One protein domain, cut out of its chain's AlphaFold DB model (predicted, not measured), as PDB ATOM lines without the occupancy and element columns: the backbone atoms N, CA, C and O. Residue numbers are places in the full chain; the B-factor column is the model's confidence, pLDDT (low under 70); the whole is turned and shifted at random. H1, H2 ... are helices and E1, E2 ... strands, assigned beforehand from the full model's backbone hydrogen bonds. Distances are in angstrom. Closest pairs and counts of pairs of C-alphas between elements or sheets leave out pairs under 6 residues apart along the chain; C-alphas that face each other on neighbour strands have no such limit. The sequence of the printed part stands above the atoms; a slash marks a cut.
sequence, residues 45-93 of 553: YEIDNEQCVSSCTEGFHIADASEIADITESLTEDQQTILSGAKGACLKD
ATOM      1  N   TYR A  45     157.624  77.459 168.426       92.25
ATOM      2  CA  TYR A  45     156.537  77.711 169.369       92.25
ATOM      3  C   TYR A  45     155.209  77.213 168.799       92.25
ATOM      4  O   TYR A  45     154.748  77.714 167.779       92.25
ATOM      5  N   GLU A  46     154.603  76.218 169.435       90.12
ATOM      6  CA  GLU A  46     153.299  75.682 169.054       90.12
ATOM      7  C   GLU A  46     152.202  76.458 169.777       90.12
ATOM      8  O   GLU A  46     152.014  76.299 170.983       90.12
ATOM      9  N   ILE A  47     151.528  77.335 169.033       84.25
ATOM     10  CA  ILE A  47     150.722  78.429 169.589       84.25
ATOM     11  C   ILE A  47     149.511  77.903 170.367       84.25
ATOM     12  O   ILE A  47     149.323  78.288 171.517       84.25
ATOM     13  N   ASP A  48     148.749  76.968 169.794       81.25
ATOM     14  CA  ASP A  48     147.520  76.451 170.421       81.25
ATOM     15  C   ASP A  48     147.780  75.586 171.662       81.25
ATOM     16  O   ASP A  48     146.935  75.497 172.551       81.25
ATOM     17  N   ASN A  49     148.944  74.938 171.719       81.06
ATOM     18  CA  ASN A  49     149.339  74.081 172.837       81.06
ATOM     19  C   ASN A  49     150.284  74.794 173.822       81.06
ATOM     20  O   ASN A  49     150.720  74.179 174.796       81.06
ATOM     21  N   GLU A  50     150.607  76.064 173.556       86.38
ATOM     22  CA  GLU A  50     151.482  76.939 174.344       86.38
ATOM     23  C   GLU A  50     152.809  76.277 174.767       86.38
ATOM     24  O   GLU A  50     153.274  76.422 175.898       86.38
ATOM     25  N   GLN A  51     153.445  75.543 173.848       87.56
ATOM     26  CA  GLN A  51     154.642  74.746 174.141       87.56
ATOM     27  C   GLN A  51     155.759  74.939 173.112       87.56
ATOM     28  O   GLN A  51     155.523  75.228 171.942       87.56
ATOM     29  N   CYS A  52     157.003  74.725 173.543       89.81
ATOM     30  CA  CYS A  52     158.172  74.771 172.667       89.81
ATOM     31  C   CYS A  52     158.577  73.364 172.225       89.81
ATOM     32  O   CYS A  52     158.846  72.492 173.056       89.81
ATOM     33  N   VAL A  53     158.675  73.152 170.915       86.88
ATOM     34  CA  VAL A  53     158.899  71.837 170.307       86.88
ATOM     35  C   VAL A  53     160.074  71.861 169.332       86.88
ATOM     36  O   VAL A  53     160.362  72.861 168.679       86.88
ATOM     37  N   SER A  54     160.794  70.743 169.209       86.94
ATOM     38  CA  SER A  54     161.903  70.623 168.243       86.94
ATOM     39  C   SER A  54     161.430  70.474 166.790       86.94
ATOM     40  O   SER A  54     162.210  70.666 165.860       86.94
ATOM     41  N   SER A  55     160.164  70.104 166.607       86.69
ATOM     42  CA  SER A  55     159.434  69.961 165.345       86.69
ATOM     43  C   SER A  55     157.939  70.032 165.661       86.69
ATOM     44  O   SER A  55     157.557  69.567 166.734       86.69
ATOM     45  N   CYS A  56     157.117  70.555 164.752       82.25
ATOM     46  CA  CYS A  56     155.667  70.619 164.954       82.25
ATOM     47  C   CYS A  56     155.077  69.226 165.205       82.25
ATOM     48  O   CYS A  56     155.527  68.240 164.605       82.25
ATOM     49  N   THR A  57     154.142  69.135 166.151       84.12
ATOM     50  CA  THR A  57     153.457  67.875 166.457       84.12
ATOM     51  C   THR A  57     152.490  67.478 165.336       84.12
ATOM     52  O   THR A  57     152.215  68.252 164.425       84.12
ATOM     53  N   GLU A  58     152.032  66.224 165.330       73.75
ATOM     54  CA  GLU A  58     151.098  65.731 164.308       73.75
ATOM     55  C   GLU A  58     149.797  66.555 164.326       73.75
ATOM     56  O   GLU A  58     149.191  66.719 165.384       73.75
ATOM     57  N   GLY A  59     149.385  67.072 163.161       67.31
ATOM     58  CA  GLY A  59     148.276  68.027 163.036       67.31
ATOM     59  C   GLY A  59     148.687  69.499 163.164       67.31
ATOM     60  O   GLY A  59     147.821  70.340 163.397       67.31
ATOM     61  N   PHE A  60     149.986  69.804 163.065       81.88
ATOM     62  CA  PHE A  60     150.543  71.155 163.023       81.88
ATOM     63  C   PHE A  60     151.621  71.267 161.930       81.88
ATOM     64  O   PHE A  60     152.425  70.347 161.742       81.88
ATOM     65  N   HIS A  61     151.730  72.433 161.289       83.75
ATOM     66  CA  HIS A  61     152.786  72.755 160.322       83.75
ATOM     67  C   HIS A  61     153.608  73.976 160.754       83.75
ATOM     68  O   HIS A  61     153.213  74.745 161.629       83.75
ATOM     69  N   ILE A  62     154.794  74.135 160.155       87.25
ATOM     70  CA  ILE A  62     155.648  75.310 160.380       87.25
ATOM     71  C   ILE A  62     155.046  76.478 159.603       87.25
ATOM     72  O   ILE A  62     155.011  76.414 158.376       87.25
ATOM     73  N   ALA A  63     154.643  77.524 160.318       81.38
ATOM     74  CA  ALA A  63     154.044  78.713 159.729       81.38
ATOM     75  C   ALA A  63     155.045  79.492 158.867       81.38
ATOM     76  O   ALA A  63     156.213  79.661 159.252       81.38
ATOM     77  N   ASP A  64     154.587  80.003 157.731       79.06
ATOM     78  CA  ASP A  64     155.351  80.927 156.905       79.06
ATOM     79  C   ASP A  64     155.274  82.383 157.411       79.06
ATOM     80  O   ASP A  64     154.649  82.709 158.423       79.06
ATOM     81  N   ALA A  65     155.981  83.293 156.735       74.69
ATOM     82  CA  ALA A  65     156.054  84.695 157.151       74.69
ATOM     83  C   ALA A  65     154.711  85.445 157.032       74.69
ATOM     84  O   ALA A  65     154.506  86.412 157.765       74.69
ATOM     85  N   SER A  66     153.829  85.029 156.117       69.62
ATOM     86  CA  SER A  66     152.488  85.598 155.957       69.62
ATOM     87  C   SER A  66     151.576  85.123 157.080       69.62
ATOM     88  O   SER A  66     150.947  85.938 157.745       69.62
ATOM     89  N   GLU A  67     151.582  83.821 157.359       75.06
ATOM     90  CA  GLU A  67     150.763  83.212 158.411       75.06
ATOM     91  C   GLU A  67     151.133  83.744 159.801       75.06
ATOM     92  O   GLU A  67     150.262  84.033 160.620       75.06
ATOM     93  N   ILE A  68     152.429  83.962 160.057       79.94
ATOM     94  CA  ILE A  68     152.899  84.616 161.286       79.94
ATOM     95  C   ILE A  68     152.389  86.061 161.374       79.94
ATOM     96  O   ILE A  68     151.994  86.500 162.455       79.94
ATOM     97  N   ALA A  69     152.383  86.817 160.272       78.44
ATOM     98  CA  ALA A  69     151.884  88.190 160.275       78.44
ATOM     99  C   ALA A  69     150.382  88.247 160.602       78.44
ATOM    100  O   ALA A  69     149.978  89.069 161.424       78.44
ATOM    101  N   ASP A  70     149.594  87.329 160.037       74.06
ATOM    102  CA  ASP A  70     148.137  87.279 160.202       74.06
ATOM    103  C   ASP A  70     147.709  86.925 161.636       74.06
ATOM    104  O   ASP A  70     146.727  87.464 162.152       74.06
ATOM    105  N   ILE A  71     148.462  86.062 162.325       75.81
ATOM    106  CA  ILE A  71     148.145  85.666 163.706       75.81
ATOM    107  C   ILE A  71     148.717  86.623 164.754       75.81
ATOM    108  O   ILE A  71     148.197  86.664 165.869       75.81
ATOM    109  N   THR A  72     149.771  87.389 164.443       80.06
ATOM    110  CA  THR A  72     150.518  88.176 165.445       80.06
ATOM    111  C   THR A  72     149.617  89.165 166.187       80.06
ATOM    112  O   THR A  72     149.740  89.306 167.403       80.06
ATOM    113  N   GLU A  73     148.664  89.798 165.497       76.81
ATOM    114  CA  GLU A  73     147.713  90.738 166.111       76.81
ATOM    115  C   GLU A  73     146.723  90.066 167.081       76.81
ATOM    116  O   GLU A  73     146.149  90.737 167.938       76.81
ATOM    117  N   SER A  74     146.536  88.747 166.966       75.25
ATOM    118  CA  SER A  74     145.631  87.953 167.807       75.25
ATOM    119  C   SER A  74     146.309  87.314 169.026       75.25
ATOM    120  O   SER A  74     145.620  86.821 169.921       75.25
ATOM    121  N   LEU A  75     147.645  87.345 169.085       83.00
ATOM    122  CA  LEU A  75     148.433  86.797 170.189       83.00
ATOM    123  C   LEU A  75     148.490  87.754 171.384       83.00
ATOM    124  O   LEU A  75     148.499  88.977 171.240       83.00
ATOM    125  N   THR A  76     148.596  87.189 172.585       86.00
ATOM    126  CA  THR A  76     148.908  87.956 173.799       86.00
ATOM    127  C   THR A  76     150.351  88.475 173.779       86.00
ATOM    128  O   THR A  76     151.211  87.936 173.083       86.00
ATOM    129  N   GLU A  77     150.644  89.512 174.569       84.06
ATOM    130  CA  GLU A  77     151.986  90.120 174.661       84.06
ATOM    131  C   GLU A  77     153.069  89.097 175.073       84.06
ATOM    132  O   GLU A  77     154.184  89.101 174.541       84.06
ATOM    133  N   ASP A  78     152.711  88.147 175.941       81.75
ATOM    134  CA  ASP A  78     153.591  87.053 176.362       81.75
ATOM    135  C   ASP A  78     153.858  86.070 175.206       81.75
ATOM    136  O   ASP A  78     155.005  85.715 174.938       81.75
ATOM    137  N   GLN A  79     152.827  85.695 174.444       83.69
ATOM    138  CA  GLN A  79     152.960  84.819 173.272       83.69
ATOM    139  C   GLN A  79     153.788  85.462 172.153       83.69
ATOM    140  O   GLN A  79     154.617  84.790 171.539       83.69
ATOM    141  N   GLN A  80     153.618  86.765 171.910       86.44
ATOM    142  CA  GLN A  80     154.447  87.511 170.957       86.44
ATOM    143  C   GLN A  80     155.917  87.519 171.388       86.44
ATOM    144  O   GLN A  80     156.815  87.334 170.562       86.44
ATOM    145  N   THR A  81     156.170  87.673 172.690       84.81
ATOM    146  CA  THR A  81     157.522  87.635 173.259       84.81
ATOM    147  C   THR A  81     158.162  86.258 173.062       84.81
ATOM    148  O   THR A  81     159.290  86.170 172.576       84.81
ATOM    149  N   ILE A  82     157.429  85.176 173.339       85.75
ATOM    150  CA  ILE A  82     157.905  83.799 173.144       85.75
ATOM    151  C   ILE A  82     158.176  83.511 171.663       85.75
ATOM    152  O   ILE A  82     159.235  82.973 171.331       85.75
ATOM    153  N   LEU A  83     157.259  83.912 170.775       86.94
ATOM    154  CA  LEU A  83     157.382  83.728 169.331       86.94
ATOM    155  C   LEU A  83     158.585  84.486 168.757       86.94
ATOM    156  O   LEU A  83     159.323  83.935 167.941       86.94
ATOM    157  N   SER A  84     158.841  85.710 169.228       84.62
ATOM    158  CA  SER A  84     159.993  86.513 168.792       84.62
ATOM    159  C   SER A  84     161.348  85.884 169.144       84.62
ATOM    160  O   SER A  84     162.338  86.120 168.453       84.62
ATOM    161  N   GLY A  85     161.393  85.071 170.206       83.25
ATOM    162  CA  GLY A  85     162.583  84.343 170.644       83.25
ATOM    163  C   GLY A  85     162.667  82.903 170.134       83.25
ATOM    164  O   GLY A  85     163.618  82.206 170.486       83.25
ATOM    165  N   ALA A  86     161.683  82.434 169.362       88.62
ATOM    166  CA  ALA A  86     161.622  81.082 168.818       88.62
ATOM    167  C   ALA A  86     162.264  80.996 167.423       88.62
ATOM    168  O   ALA A  86     162.484  81.990 166.738       88.62
ATOM    169  N   LYS A  87     162.520  79.771 166.960       88.06
ATOM    170  CA  LYS A  87     162.936  79.484 165.577       88.06
ATOM    171  C   LYS A  87     161.831  79.789 164.545       88.06
ATOM    172  O   LYS A  87     162.128  79.982 163.369       88.06
ATOM    173  N   GLY A  88     160.570  79.765 164.974       87.62
ATOM    174  CA  GLY A  88     159.358  79.972 164.174       87.62
ATOM    175  C   GLY A  88     158.112  79.499 164.936       87.62
ATOM    176  O   GLY A  88     158.240  79.007 166.060       87.62
ATOM    177  N   ALA A  89     156.928  79.612 164.333       87.75
ATOM    178  CA  ALA A  89     155.676  79.107 164.907       87.75
ATOM    179  C   ALA A  89     155.280  77.749 164.312       87.75
ATOM    180  O   ALA A  89     155.540  77.481 163.138       87.75
ATOM    181  N   CYS A  90     154.616  76.925 165.117       86.62
ATOM    182  CA  CYS A  90     153.807  75.810 164.651       86.62
ATOM    183  C   CYS A  90     152.335  76.202 164.776       86.62
ATOM    184  O   CYS A  90     151.865  76.502 165.879       86.62
ATOM    185  N   LEU A  91     151.632  76.199 163.650       82.25
ATOM    186  CA  LEU A  91     150.200  76.447 163.586       82.25
ATOM    187  C   LEU A  91     149.460  75.131 163.487       82.25
ATOM    188  O   LEU A  91     149.932  74.202 162.831       82.25
ATOM    189  N   LYS A  92     148.318  75.049 164.169       79.94
ATOM    190  CA  LYS A  92     147.444  73.892 164.040       79.94
ATOM    191  C   LYS A  92     146.956  73.840 162.603       79.94
ATOM    192  O   LYS A  92     146.498  74.847 162.065       79.94
ATOM    193  N   ASP A  93     147.061  72.666 161.996       62.84
ATOM    194  CA  ASP A  93     146.452  72.416 160.702       62.84
ATOM    195  C   ASP A  93     144.962  72.720 160.844       62.84
ATOM    196  O   ASP A  93     144.279  72.194 161.729       62.84
TER     197      ASP A  93
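AT A GLANCE: This is residues 45 to 93 of the 553 residues of an uncharacterized protein of Bacteriovorax sp. BSW11_IV (UniProt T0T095). A short ribbon of two antiparallel strands, E2 and E3, has E3 running through the middle of the domain, with two short helices, H1 and H2, to one side of E3 and the opening stretch with E1 to the other. The helices run opposite ways, loosely side by side, with few close contacts to each other or to E3. The 49 printed residues include, in chain order, E1, E2, H1, H2 and E3, a mixed class of helices and strands. The whole is compact, with a radius of gyration of the C-alphas of 9.7 A and spans of 26 by 19 by 16 A.

HOW THE PARTS SIT: E2, residues 60 to 62, and E3, residues 88 to 92, are antiparallel neighbours at 153 degrees; N 61 and O 91 are 3.0 A apart and N 91 and O 61 are 2.9 A apart, both within hydrogen-bond range. The closest C-alphas of H1, residues 65 to 72, and E3 are those of Ile 68 and Ala 89, 7.2 A apart. For H2, residues 77 to 84, and E3 they are those of Leu 83 and Ala 89, 6.6 A apart. H1 and H2 are close but not clearly touching, with Thr 72 and Gln 80 the closest C-alphas at 6.8 A, and stand at a shallow tilt of 15 degrees, opposite ways. In both helices every O i to N i+4 pair is within hydrogen-bond range. E1, residues 51 to 53, pairs with no named strand; it is near E3 and apart from E2, H1 and H2.

IN THESE COORDINATES: E3 measures 13.4 A from C-alpha 88 to C-alpha 92 at (147.444, 73.892, 164.040), and E2 7.1 A. H1 and H2 are each 10.6 A long; H1 begins at C-alpha 65, (156.054, 84.695, 157.151). E1, 6.4 A, begins at C-alpha 51, (154.642, 74.746, 174.141).

THE WHOLE: The two C-alphas farthest apart, those of Glu 58 and Glu 77, are 26.5 A from each other. The printed part has no cut and no long link. Its mean pLDDT is 82.2, and residues 59, 66 and 93 are under 70.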